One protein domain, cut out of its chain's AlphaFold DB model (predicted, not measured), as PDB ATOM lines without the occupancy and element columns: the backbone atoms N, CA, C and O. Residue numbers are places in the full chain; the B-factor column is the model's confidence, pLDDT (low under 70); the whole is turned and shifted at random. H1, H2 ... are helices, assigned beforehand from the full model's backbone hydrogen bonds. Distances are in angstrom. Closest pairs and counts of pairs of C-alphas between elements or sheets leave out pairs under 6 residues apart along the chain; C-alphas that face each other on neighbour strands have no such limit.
ATOM      1  N   PRO A 372      69.275 124.097  95.460       58.12
ATOM      2  CA  PRO A 372      68.636 122.827  95.051       58.12
ATOM      3  C   PRO A 372      69.157 121.551  95.743       58.12
ATOM      4  O   PRO A 372      68.457 120.548  95.872       58.12
ATOM      5  N   ILE A 373      70.393 121.610  96.235       62.41
ATOM      6  CA  ILE A 373      71.038 120.619  97.092       62.41
ATOM      7  C   ILE A 373      70.255 120.394  98.402       62.41
ATOM      8  O   ILE A 373      70.018 119.247  98.768       62.41
ATOM      9  N   TYR A 374      69.799 121.441  99.093       72.56
ATOM     10  CA  TYR A 374      69.012 121.332 100.325       72.56
ATOM     11  C   TYR A 374      67.683 120.612 100.114       72.56
ATOM     12  O   TYR A 374      67.316 119.796 100.955       72.56
ATOM     13  N   ASP A 375      66.985 120.859  99.004       74.62
ATOM     14  CA  ASP A 375      65.736 120.154  98.693       74.62
ATOM     15  C   ASP A 375      65.981 118.651  98.476       74.62
ATOM     16  O   ASP A 375      65.253 117.807  99.005       74.62
ATOM     17  N   ALA A 376      67.069 118.301  97.783       81.25
ATOM     18  CA  ALA A 376      67.465 116.910  97.581       81.25
ATOM     19  C   ALA A 376      67.815 116.205  98.906       81.25
ATOM     20  O   ALA A 376      67.315 115.110  99.171       81.25
ATOM     21  N   LYS A 377      68.617 116.842  99.772       84.50
ATOM     22  CA  LYS A 377      68.977 116.272 101.085       84.50
ATOM     23  C   LYS A 377      67.770 116.175 102.014       84.50
ATOM     24  O   LYS A 377      67.596 115.172 102.705       84.50
ATOM     25  N   ARG A 378      66.897 117.183 101.996       86.00
ATOM     26  CA  ARG A 378      65.646 117.189 102.756       86.00
ATOM     27  C   ARG A 378      64.764 115.999 102.387       86.00
ATOM     28  O   ARG A 378      64.311 115.296 103.286       86.00
ATOM     29  N   LYS A 379      64.577 115.730 101.092       88.12
ATOM     30  CA  LYS A 379      63.783 114.586 100.609       88.12
ATOM     31  C   LYS A 379      64.327 113.235 101.081       88.12
ATOM     32  O   LYS A 379      63.538 112.336 101.357       88.12
ATOM     33  N   LEU A 380      65.650 113.076 101.195       90.94
ATOM     34  CA  LEU A 380      66.244 111.847 101.742       90.94
ATOM     35  C   LEU A 380      65.853 111.638 103.208       90.94
ATOM     36  O   LEU A 380      65.449 110.541 103.585       90.94
ATOM     37  N   VAL A 381      65.913 112.698 104.018       91.50
ATOM     38  CA  VAL A 381      65.515 112.641 105.431       91.50
ATOM     39  C   VAL A 381      64.007 112.426 105.576       91.50
ATOM     40  O   VAL A 381      63.589 111.615 106.398       91.50
ATOM     41  N   GLU A 382      63.182 113.086 104.759       91.50
ATOM     42  CA  GLU A 382      61.722 112.901 104.772       91.50
ATOM     43  C   GLU A 382      61.326 111.440 104.499       91.50
ATOM     44  O   GLU A 382      60.485 110.906 105.219       91.50
ATOM     45  N   LYS A 383      62.000 110.754 103.564       92.12
ATOM     46  CA  LYS A 383      61.785 109.315 103.317       92.12
ATOM     47  C   LYS A 383      62.138 108.433 104.516       92.12
ATOM     48  O   LYS A 383      61.467 107.435 104.760       92.12
ATOM     49  N   VAL A 384      63.181 108.782 105.273       94.44
ATOM     50  CA  VAL A 384      63.527 108.053 106.505       94.44
ATOM     51  C   VAL A 384      62.445 108.263 107.563       94.44
ATOM     52  O   VAL A 384      62.018 107.301 108.193       94.44
ATOM     53  N   VAL A 385      61.964 109.497 107.734       92.75
ATOM     54  CA  VAL A 385      60.885 109.817 108.685       92.75
ATOM     55  C   VAL A 385      59.590 109.083 108.328       92.75
ATOM     56  O   VAL A 385      58.925 108.557 109.219       92.75
ATOM     57  N   GLU A 386      59.251 109.009 107.042       91.19
ATOM     58  CA  GLU A 386      58.110 108.233 106.551       91.19
ATOM     59  C   GLU A 386      58.267 106.742 106.879       91.19
ATOM     60  O   GLU A 386      57.381 106.168 107.507       91.19
ATOM     61  N   GLY A 387      59.433 106.150 106.597       90.88
ATOM     62  CA  GLY A 387      59.717 104.755 106.946       90.88
ATOM     63  C   GLY A 387      59.680 104.473 108.454       90.88
ATOM     64  O   GLY A 387      59.219 103.413 108.872       90.88
ATOM     65  N   VAL A 388      60.113 105.413 109.303       91.19
ATOM     66  CA  VAL A 388      59.969 105.284 110.767       91.19
ATOM     67  C   VAL A 388      58.495 105.317 111.172       91.19
ATOM     68  O   VAL A 388      58.085 104.553 112.044       91.19
ATOM     69  N   ALA A 389      57.688 106.175 110.545       87.88
ATOM     70  CA  ALA A 389      56.256 106.240 110.815       87.88
ATOM     71  C   ALA A 389      55.529 104.950 110.396       87.88
ATOM     72  O   ALA A 389      54.619 104.529 111.104       87.88
ATOM     73  N   GLU A 390      55.934 104.317 109.293       89.19
ATOM     74  CA  GLU A 390      55.426 103.005 108.862       89.19
ATOM     75  C   GLU A 390      55.765 101.910 109.885       89.19
ATOM     76  O   GLU A 390      54.868 101.222 110.373       89.19
ATOM     77  N   VAL A 391      57.029 101.809 110.312       88.81
ATOM     78  CA  VAL A 391      57.441 100.837 111.344       88.81
ATOM     79  C   VAL A 391      56.700 101.073 112.662       88.81
ATOM     80  O   VAL A 391      56.225 100.127 113.285       88.81
ATOM     81  N   ALA A 392      56.509 102.331 113.067       85.75
ATOM     82  CA  ALA A 392      55.752 102.671 114.274       85.75
ATOM     83  C   ALA A 392      54.259 102.293 114.190       85.75
ATOM     84  O   ALA A 392      53.625 102.082 115.224       85.75
ATOM     85  N   ARG A 393      53.690 102.196 112.981       87.94
ATOM     86  CA  ARG A 393      52.329 101.678 112.748       87.94
ATOM     87  C   ARG A 393      52.269 100.146 112.706       87.94
ATOM     88  O   ARG A 393      51.175  99.601 112.599       87.94
ATOM     89  N   GLY A 394      53.409  99.460 112.807       84.62
ATOM     90  CA  GLY A 394      53.514  98.008 112.664       84.62
ATOM     91  C   GLY A 394      53.575  97.535 111.209       84.62
ATOM     92  O   GLY A 394      53.315  96.364 110.936       84.62
ATOM     93  N   GLU A 395      53.882  98.432 110.269       85.12
ATOM     94  CA  GLU A 395      54.067  98.097 108.856       85.12
ATOM     95  C   GLU A 395      55.507  97.598 108.581       85.12
ATOM     96  O   GLU A 395      56.349  97.495 109.473       85.12
ATOM     97  N   SER A 396      55.798  97.230 107.330       87.50
ATOM     98  CA  SER A 396      57.090  96.643 106.937       87.50
ATOM     99  C   SER A 396      58.257  97.630 107.060       87.50
ATOM    100  O   SER A 396      58.206  98.742 106.544       87.50
ATOM    101  N   SER A 397      59.386  97.184 107.620       89.31
ATOM    102  CA  SER A 397      60.623  97.976 107.723       89.31
ATOM    103  C   SER A 397      61.432  98.079 106.420       89.31
ATOM    104  O   SER A 397      62.505  98.692 106.398       89.31
ATOM    105  N   ALA A 398      60.938  97.509 105.316       88.25
ATOM    106  CA  ALA A 398      61.631  97.495 104.025       88.25
ATOM    107  C   ALA A 398      61.868  98.908 103.458       88.25
ATOM    108  O   ALA A 398      62.962  99.208 102.966       88.25
ATOM    109  N   ASN A 399      60.872  99.790 103.574       88.12
ATOM    110  CA  ASN A 399      60.965 101.173 103.106       88.12
ATOM    111  C   ASN A 399      61.975 101.971 103.935       88.12
ATOM    112  O   ASN A 399      62.812 102.678 103.372       88.12
ATOM    113  N   LEU A 400      61.982 101.773 105.258       91.94
ATOM    114  CA  LEU A 400      62.967 102.375 106.155       91.94
ATOM    115  C   LEU A 400      64.394 101.915 105.829       91.94
ATOM    116  O   LEU A 400      65.289 102.748 105.701       91.94
ATOM    117  N   CYS A 401      64.615 100.611 105.633       91.31
ATOM    118  CA  CYS A 401      65.938 100.085 105.276       91.31
ATOM    119  C   CYS A 401      66.432 100.645 103.932       91.31
ATOM    120  O   CYS A 401      67.616 100.950 103.781       91.31
ATOM    121  N   THR A 402      65.526 100.814 102.967       91.38
ATOM    122  CA  THR A 402      65.841 101.400 101.658       91.38
ATOM    123  C   THR A 402      66.166 102.890 101.781       91.38
ATOM    124  O   THR A 402      67.147 103.354 101.198       91.38
ATOM    125  N   ALA A 403      65.396 103.635 102.576       92.56
ATOM    126  CA  ALA A 403      65.628 105.055 102.823       92.56
ATOM    127  C   ALA A 403      66.953 105.305 103.565       92.56
ATOM    128  O   ALA A 403      67.718 106.181 103.167       92.56
ATOM    129  N   LEU A 404      67.270 104.498 104.584       92.44
ATOM    130  CA  LEU A 404      68.550 104.554 105.301       92.44
ATOM    131  C   LEU A 404      69.733 104.187 104.394       92.44
ATOM    132  O   LEU A 404      70.776 104.834 104.457       92.44
ATOM    133  N   GLY A 405      69.565 103.195 103.515       90.00
ATOM    134  CA  GLY A 405      70.565 102.847 102.505       90.00
ATOM    135  C   GLY A 405      70.823 103.987 101.516       90.00
ATOM    136  O   GLY A 405      71.977 104.317 101.251       90.00
ATOM    137  N   ALA A 406      69.764 104.635 101.021       90.12
ATOM    138  CA  ALA A 406      69.875 105.795 100.137       90.12
ATOM    139  C   ALA A 406      70.532 106.998 100.835       90.12
ATOM    140  O   ALA A 406      71.328 107.697 100.215       90.12
ATOM    141  N   LEU A 407      70.242 107.208 102.123       91.94
ATOM    142  CA  LEU A 407      70.875 108.248 102.933       91.94
ATOM    143  C   LEU A 407      72.371 107.976 103.158       91.94
ATOM    144  O   LEU A 407      73.165 108.905 103.109       91.94
ATOM    145  N   LEU A 408      72.770 106.718 103.377       90.50
ATOM    146  CA  LEU A 408      74.187 106.350 103.498       90.50
ATOM    147  C   LEU A 408      74.950 106.454 102.174       90.50
ATOM    148  O   LEU A 408      76.135 106.770 102.180       90.50
ATOM    149  N   ALA A 409      74.296 106.137 101.055       88.75
ATOM    150  CA  ALA A 409      74.902 106.208  99.729       88.75
ATOM    151  C   ALA A 409      75.080 107.652  99.229       88.75
ATOM    152  O   ALA A 409      75.886 107.916  98.336       88.75
ATOM    153  N   ASP A 410      74.332 108.588  99.803       88.25
ATOM    154  CA  ASP A 410      74.354 109.988  99.428       88.25
ATOM    155  C   ASP A 410      75.710 110.643  99.760       88.25
ATOM    156  O   ASP A 410      76.122 110.743 100.912       88.25
ATOM    157  N   GLY A 411      76.423 111.095  98.724       79.88
ATOM    158  CA  GLY A 411      77.757 111.697  98.852       79.88
ATOM    159  C   GLY A 411      78.933 110.718  98.747       79.88
ATOM    160  O   GLY A 411      80.083 111.161  98.739       79.88
ATOM    161  N   LEU A 412      78.688 109.412  98.591       84.25
ATOM    162  CA  LEU A 412      79.751 108.438  98.336       84.25
ATOM    163  C   LEU A 412      80.154 108.452  96.853       84.25
ATOM    164  O   LEU A 412      79.401 108.022  95.987       84.25
ATOM    165  N   LYS A 413      81.362 108.955  96.555       74.75
ATOM    166  CA  LYS A 413      81.871 109.085  95.175       74.75
ATOM    167  C   LYS A 413      82.418 107.771  94.595       74.75
ATOM    168  O   LYS A 413      82.216 107.502  93.419       74.75
ATOM    169  N   SER A 414      83.130 106.967  95.390       72.81
ATOM    170  CA  SER A 414      83.887 105.801  94.887       72.81
ATOM    171  C   SER A 414      83.783 104.529  95.732       72.81
ATOM    172  O   SER A 414      84.233 103.475  95.291       72.81
ATOM    173  N   LYS A 415      83.204 104.603  96.935       83.38
ATOM    174  CA  LYS A 415      83.057 103.463  97.852       83.38
ATOM    175  C   LYS A 415      81.597 103.067  97.990       83.38
ATOM    176  O   LYS A 415      80.722 103.931  97.969       83.38
ATOM    177  N   HIS A 416      81.335 101.776  98.168       88.19
ATOM    178  CA  HIS A 416      79.981 101.305  98.420       88.19
ATOM    179  C   HIS A 416      79.576 101.604  99.873       88.19
ATOM    180  O   HIS A 416      80.411 101.598 100.779       88.19
ATOM    181  N   ALA A 417      78.280 101.797 100.131       86.94
ATOM    182  CA  ALA A 417      77.760 102.022 101.486       86.94
ATOM    183  C   ALA A 417      78.121 100.882 102.468       86.94
ATOM    184  O   ALA A 417      78.299 101.113 103.661       86.94
ATOM    185  N   TRP A 418      78.292  99.658 101.956       90.56
ATOM    186  CA  TRP A 418      78.759  98.498 102.732       90.56
ATOM    187  C   TRP A 418      80.186  98.681 103.259       90.56
ATOM    188  O   TRP A 418      80.435  98.450 104.438       90.56
ATOM    189  N   ASP A 419      81.103  99.173 102.425       88.00
ATOM    190  CA  ASP A 419      82.504  99.384 102.812       88.00
ATOM    191  C   ASP A 419      82.614 100.433 103.926       88.00
ATOM    192  O   ASP A 419      83.444 100.329 104.833       88.00
ATOM    193  N   MET A 420      81.728 101.433 103.890       88.38
ATOM    194  CA  MET A 420      81.591 102.420 104.959       88.38
ATOM    195  C   MET A 420      81.098 101.786 106.258       88.38
ATOM    196  O   MET A 420      81.687 102.040 107.308       88.38
ATOM    197  N   ILE A 421      80.072 100.931 106.199       89.00
ATOM    198  CA  ILE A 421      79.568 100.209 107.377       89.00
ATOM    199  C   ILE A 421      80.685  99.371 108.002       89.00
ATOM    200  O   ILE A 421      80.921  99.493 109.202       89.00
ATOM    201  N   VAL A 422      81.432  98.597 107.207       88.75
ATOM    202  CA  VAL A 422      82.564  97.787 107.695       88.75
ATOM    203  C   VAL A 422      83.639  98.661 108.350       88.75
ATOM    204  O   VAL A 422      84.169  98.312 109.404       88.75
ATOM    205  N   THR A 423      83.930  99.829 107.772       86.69
ATOM    206  CA  THR A 423      84.940 100.754 108.308       86.69
ATOM    207  C   THR A 423      84.511 101.365 109.647       86.69
ATOM    208  O   THR A 423      85.314 101.441 110.577       86.69
ATOM    209  N   VAL A 424      83.253 101.800 109.765       85.81
ATOM    210  CA  VAL A 424      82.729 102.484 110.964       85.81
ATOM    211  C   VAL A 424      82.445 101.502 112.104       85.81
ATOM    212  O   VAL A 424      82.538 101.868 113.274       85.81
ATOM    213  N   THR A 425      82.144 100.244 111.784       86.81
ATOM    214  CA  THR A 425      81.825  99.195 112.768       86.81
ATOM    215  C   THR A 425      83.038  98.374 113.202       86.81
ATOM    216  O   THR A 425      82.876  97.279 113.731       86.81
ATOM    217  N   ALA A 426      84.255  98.898 113.025       83.25
ATOM    218  CA  ALA A 426      85.485  98.261 113.490       83.25
ATOM    219  C   ALA A 426      85.404  97.842 114.980       83.25
ATOM    220  O   ALA A 426      84.708  98.486 115.778       83.25
ATOM    221  N   PRO A 427      86.115  96.769 115.379       83.44
ATOM    222  CA  PRO A 427      85.982  96.198 116.711       83.44
ATOM    223  C   PRO A 427      86.422  97.193 117.784       83.44
ATOM    224  O   PRO A 427      87.505  97.781 117.719       83.44
ATOM    225  N   GLY A 428      85.582  97.343 118.798       80.50
ATOM    226  CA  GLY A 428      85.799  98.231 119.924       80.50
ATOM    227  C   GLY A 428      84.871  97.882 121.090       80.50
ATOM    228  O   GLY A 428      83.889  97.162 120.901       80.50
ATOM    229  N   PRO A 429      85.138  98.403 122.300       76.81
ATOM    230  CA  PRO A 429      84.400  98.025 123.510       76.81
ATOM    231  C   PRO A 429      82.888  98.287 123.436       76.81
ATOM    232  O   PRO A 429      82.115  97.609 124.099       76.81
ATOM    233  N   ALA A 430      82.468  99.270 122.633       77.75
ATOM    234  CA  ALA A 430      81.065  99.636 122.437       77.75
ATOM    235  C   ALA A 430      80.455  99.078 121.136       77.75
ATOM    236  O   ALA A 430      79.255  99.224 120.917       77.75
ATOM    237  N   THR A 431      81.261  98.469 120.261       82.88
ATOM    238  CA  THR A 431      80.841  98.018 118.923       82.88
ATOM    239  C   THR A 431      80.884  96.505 118.753       82.88
ATOM    240  O   THR A 431      80.498  96.031 117.694       82.88
ATOM    241  N   ASP A 432      81.283  95.731 119.768       81.00
ATOM    242  CA  ASP A 432      81.491  94.276 119.662       81.00
ATOM    243  C   ASP A 432      80.254  93.517 119.136       81.00
ATOM    244  O   ASP A 432      80.344  92.730 118.194       81.00
ATOM    245  N   ASN A 433      79.063  93.866 119.643       83.12
ATOM    246  CA  ASN A 433      77.787  93.290 119.194       83.12
ATOM    247  C   ASN A 433      77.418  93.663 117.750       83.12
ATOM    248  O   ASN A 433      76.761  92.897 117.059       83.12
ATOM    249  N   VAL A 434      77.800  94.855 117.291       87.19
ATOM    250  CA  VAL A 434      77.515  95.302 115.917       87.19
ATOM    251  C   VAL A 434      78.558  94.728 114.957       87.19
ATOM    252  O   VAL A 434      78.232  94.321 113.844       87.19
ATOM    253  N   TYR A 435      79.809  94.636 115.402       87.50
ATOM    254  CA  TYR A 435      80.917  94.073 114.647       87.50
ATOM    255  C   TYR A 435      80.731  92.576 114.377       87.50
ATOM    256  O   TYR A 435      81.038  92.116 113.277       87.50
ATOM    257  N   SER A 436      80.186  91.813 115.332       86.44
ATOM    258  CA  SER A 436      79.853  90.399 115.114       86.44
ATOM    259  C   SER A 436      78.832  90.223 113.983       86.44
ATOM    260  O   SER A 436      79.076  89.433 113.070       86.44
ATOM    261  N   VAL A 437      77.769  91.036 113.964       88.31
ATOM    262  CA  VAL A 437      76.755  91.058 112.894       88.31
ATOM    263  C   VAL A 437      77.384  91.400 111.543       88.31
ATOM    264  O   VAL A 437      77.115  90.739 110.540       88.31
ATOM    265  N   VAL A 438      78.253  92.411 111.499       89.12
ATOM    266  CA  VAL A 438      78.939  92.803 110.259       89.12
ATOM    267  C   VAL A 438      79.861  91.690 109.767       89.12
ATOM    268  O   VAL A 438      79.846  91.376 108.581       89.12
ATOM    269  N   LYS A 439      80.593  91.022 110.665       88.00
ATOM    270  CA  LYS A 439      81.467  89.888 110.329       88.00
ATOM    271  C   LYS A 439      80.691  88.679 109.796       88.00
ATOM    272  O   LYS A 439      81.202  87.963 108.938       88.00
ATOM    273  N   GLU A 440      79.486  88.423 110.296       89.00
ATOM    274  CA  GLU A 440      78.605  87.375 109.764       89.00
ATOM    275  C   GLU A 440      78.073  87.725 108.372       89.00
ATOM    276  O   GLU A 440      78.095  86.888 107.467       89.00
ATOM    277  N   LEU A 441      77.648  88.973 108.176       87.94
ATOM    278  CA  LEU A 441      77.144  89.445 106.888       87.94
ATOM    279  C   LEU A 441      78.241  89.540 105.825       87.94
ATOM    280  O   LEU A 441      77.968  89.289 104.651       87.94
ATOM    281  N   ASP A 442      79.478  89.836 106.216       87.06
ATOM    282  CA  ASP A 442      80.607  89.919 105.290       87.06
ATOM    283  C   ASP A 442      81.051  88.541 104.773       87.06
ATOM    284  O   ASP A 442      81.466  88.407 103.622       87.06
ATOM    285  N   LYS A 443      80.850  87.489 105.581       88.38
ATOM    286  CA  LYS A 443      81.020  86.087 105.165       88.38
ATOM    287  C   LYS A 443      79.920  85.591 104.223       88.38
ATOM    288  O   LYS A 443      80.070  84.524 103.636       88.38
ATOM    289  N   SER A 444      78.803  86.307 104.103       83.88
ATOM    290  CA  SER A 444      77.705  85.891 103.229       83.88
ATOM    291  C   SER A 444      78.009  86.226 101.764       83.88
ATOM    292  O   SER A 444      78.429  87.336 101.457       83.88
ATOM    293  N   GLU A 445      77.728  85.328 100.817       82.25
ATOM    294  CA  GLU A 445      77.921  85.575  99.367       82.25
ATOM    295  C   GLU A 445      76.901  86.564  98.756       82.25
ATOM    296  O   GLU A 445      76.772  86.697  97.542       82.25
ATOM    297  N   LYS A 446      76.143  87.283  99.589       85.75
ATOM    298  CA  LYS A 446      75.113  88.220  99.131       85.75
ATOM    299  C   LYS A 446      75.729  89.469  98.511       85.75
ATOM    300  O   LYS A 446      76.795  89.919  98.929       85.75
ATOM    301  N   SER A 447      75.001  90.078  97.573       88.38
ATOM    302  CA  SER A 447      75.372  91.367  96.984       88.38
ATOM    303  C   SER A 447      75.501  92.453  98.063       88.38
ATOM    304  O   SER A 447      74.784  92.414  99.070       88.38
ATOM    305  N   PRO A 448      76.372  93.459  97.877       82.81
ATOM    306  CA  PRO A 448      76.648  94.449  98.914       82.81
ATOM    307  C   PRO A 448      75.408  95.291  99.269       82.81
ATOM    308  O   PRO A 448      75.222  95.634 100.431       82.81
ATOM    309  N   ASN A 449      74.490  95.530  98.325       85.38
ATOM    310  CA  ASN A 449      73.187  96.151  98.605       85.38
ATOM    311  C   ASN A 449      72.301  95.278  99.504       85.38
ATOM    312  O   ASN A 449      71.704  95.772 100.457       85.38
ATOM    313  N   SER A 450      72.259  93.965  99.252       87.69
ATOM    314  CA  SER A 450      71.515  93.029 100.099       87.69
ATOM    315  C   SER A 450      72.107  92.948 101.510       87.69
ATOM    316  O   SER A 450      71.353  92.861 102.480       87.69
ATOM    317  N   ARG A 451      73.439  93.045 101.644       89.50
ATOM    318  CA  ARG A 451      74.121  93.108 102.948       89.50
ATOM    319  C   ARG A 451      73.748  94.370 103.731       89.50
ATOM    320  O   ARG A 451      73.456  94.261 104.917       89.50
ATOM    321  N   VAL A 452      73.673  95.533 103.076       88.88
ATOM    322  CA  VAL A 452      73.230  96.796 103.703       88.88
ATOM    323  C   VAL A 452      71.796  96.676 104.231       88.88
ATOM    324  O   VAL A 452      71.536  96.992 105.393       88.88
ATOM    325  N   THR A 453      70.862  96.164 103.424       88.69
ATOM    326  CA  THR A 453      69.469  95.966 103.861       88.69
ATOM    327  C   THR A 453      69.371  94.954 105.004       88.69
ATOM    328  O   THR A 453      68.656  95.189 105.981       88.69
ATOM    329  N   ALA A 454      70.112  93.844 104.921       89.44
ATOM    330  CA  ALA A 454      70.154  92.831 105.974       89.44
ATOM    331  C   ALA A 454      70.729  93.393 107.282       89.44
ATOM    332  O   ALA A 454      70.187  93.118 108.348       89.44
ATOM    333  N   PHE A 455      71.767  94.227 107.206       91.50
ATOM    334  CA  PHE A 455      72.359  94.898 108.360       91.50
ATOM    335  C   PHE A 455      71.352  95.792 109.085       91.50
ATOM    336  O   PHE A 455      71.157  95.633 110.288       91.50
ATOM    337  N   PHE A 456      70.649  96.665 108.359       91.25
ATOM    338  CA  PHE A 456      69.628  97.521 108.968       91.25
ATOM    339  C   PHE A 456      68.452  96.732 109.535       91.25
ATOM    340  O   PHE A 456      67.978  97.048 110.622       91.25
ATOM    341  N   THR A 457      68.032  95.664 108.858       89.00
ATOM    342  CA  THR A 457      66.965  94.788 109.363       89.00
ATOM    343  C   THR A 457      67.369  94.148 110.694       89.00
ATOM    344  O   THR A 457      66.567  94.087 111.625       89.00
ATOM    345  N   THR A 458      68.618  93.693 110.815       88.38
ATOM    346  CA  THR A 458      69.136  93.114 112.060       88.38
ATOM    347  C   THR A 458      69.251  94.165 113.164       88.38
ATOM    348  O   THR A 458      68.847  93.899 114.293       88.38
ATOM    349  N   LEU A 459      69.722  95.377 112.851       88.75
ATOM    350  CA  LEU A 459      69.775  96.476 113.822       88.75
ATOM    351  C   LEU A 459      68.389  96.871 114.338       88.75
ATOM    352  O   LEU A 459      68.226  97.075 115.537       88.75
ATOM    353  N   LEU A 460      67.386  96.939 113.461       86.50
ATOM    354  CA  LEU A 460      66.016  97.257 113.863       86.50
ATOM    355  C   LEU A 460      65.455  96.215 114.834       86.50
ATOM    356  O   LEU A 460      64.852  96.593 115.834       86.50
ATOM    357  N   LYS A 461      65.748  94.924 114.626       84.50
ATOM    358  CA  LYS A 461      65.375  93.865 115.579       84.50
ATOM    359  C   LYS A 461      66.037  94.041 116.944       84.50
ATOM    360  O   LYS A 461      65.386  93.828 117.961       84.50
ATOM    361  N   TYR A 462      67.311  94.441 116.983       81.50
ATOM    362  CA  TYR A 462      67.994  94.742 118.247       81.50
ATOM    363  C   TYR A 462      67.351  95.921 118.984       81.50
ATOM    364  O   TYR A 462      67.259  95.895 120.210       81.50
ATOM    365  N   VAL A 463      66.893  96.935 118.247       76.38
ATOM    366  CA  VAL A 463      66.193  98.090 118.820       76.38
ATOM    367  C   VAL A 463      64.805  97.689 119.327       76.38
ATOM    368  O   VAL A 463      64.471  98.005 120.463       76.38
ATOM    369  N   GLU A 464      64.021  96.934 118.557       66.94
ATOM    370  CA  GLU A 464      62.701  96.443 118.988       66.94
ATOM    371  C   GLU A 464      62.782  95.572 120.251       66.94
ATOM    372  O   GLU A 464      61.939  95.696 121.140       66.94
ATOM    373  N   PHE A 465      63.827  94.748 120.387       57.69
ATOM    374  CA  PHE A 465      64.031  93.914 121.579       57.69
ATOM    375  C   PHE A 465      64.343  94.721 122.850       57.69
ATOM    376  O   PHE A 465      64.080  94.252 123.953       57.69
ATOM    377  N   GLN A 466      64.889  95.934 122.716       55.12
ATOM    378  CA  GLN A 466      65.173  96.837 123.842       55.12
ATOM    379  C   GLN A 466      63.936  97.634 124.292       55.12
ATOM    380  O   GLN A 466      63.918  98.145 125.408       55.12
ATOM    381  N   PHE A 467      62.906  97.732 123.444       49.09
ATOM    382  CA  PHE A 467      61.676  98.486 123.713       49.09
ATOM    383  C   PHE A 467      60.461  97.606 124.037       49.09
ATOM    384  O   PHE A 467      59.355  98.135 124.164       49.09
ATOM    385  N   GLN A 468      60.630  96.290 124.215       39.78
ATOM    386  CA  GLN A 468      59.548  95.490 124.790       39.78
ATOM    387  C   GLN A 468      59.269  95.982 126.219       39.78
ATOM    388  O   GLN A 468      60.195  96.022 127.035       39.78
TER     389      GLN A 468
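What this domain is: This is residues 372 to 468 of the 471 residues of an uncharacterized protein of Gongylonema pulchrum (UniProt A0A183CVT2). Two helical hairpins, H1 with H2 and H4 with H5, are set together through their second helices: H2 and H5 cross steeply in the core, while H1 covers H2 on one side and H4 packs on part of H5 on the other. The short helix H3 links the two hairpins and packs near the end of H2 and the beginning of H5; residues 463 to 468, of which 463 to 466 belong to H5, stick out. The printed part has 97 residues with five named helices, in the order H1, H2, H3, H4, H5, and no named strand; its class is all helix. It is compact, with a radius of gyration of the C-alphas of 14.2 A, and spans 39 by 37 by 27 A.

How they stand to each other: H1, residues 372 to 392, is the longest helix and touches H2, residues 398 to 409; their closest C-alphas, of Gly 387 and Leu 400, are 4.1 A apart. This hairpin has a shallow tilt of 31 degrees, opposite ways. H2 touches H5, residues 448 to 466, at a steep tilt of 61 degrees, opposite ways; H5 touches H2 with residues 452 to 457 alone, and the closest C-alphas, of Cys 401 and Thr 453, are 5.6 A apart. H4, residues 432 to 442, forms a hairpin with H5 at a shallow tilt of 31 degrees, opposite ways; the closest C-alphas, of Leu 441 and Arg 451, are 6.2 A apart. H3, residues 417 to 424, touches H5 at a steep tilt of 55 degrees, the same way, with the C-alphas of Trp 418 and Val 452 closest at 5.9 A. H3 and H2 only just touch, with 3 pairs of C-alphas within 8 A, the closest being those of Ala 409 and Ala 417 at 5.4 A. H3 and H4 are close but not clearly touching: their closest C-alphas, of Val 422 and Val 438, are 6.7 A apart. H1 is apart from H3, H4 and H5, and H2 is apart from H4. Every O i to N i+4 pair is within hydrogen-bond range in H1, H2, H3 and H5, and 6 of 7 are in H4.

Where its parts are: H1 begins at C-alpha 372, (68.636, 122.827, 95.051), and runs 30.7 A to C-alpha 392, (55.752, 102.671, 114.274). H5 runs 27.5 A and ends at C-alpha 466, (65.173, 96.837, 123.842). From first to last C-alpha, H2 measures 16.4 A, H4 15.0 A and H3 10.7 A.

The domain as a whole: The two C-alphas farthest apart, of Pro 372 and Gln 468, are 41.4 A apart. The printed part has no cut. The links H1 to H2 and H4 to H5 are tight, and those from H2 to H3 and H3 to H4 are short. The mean pLDDT of the printed part is 84.5; residues 372 to 373 and 464 to 468 are under 70.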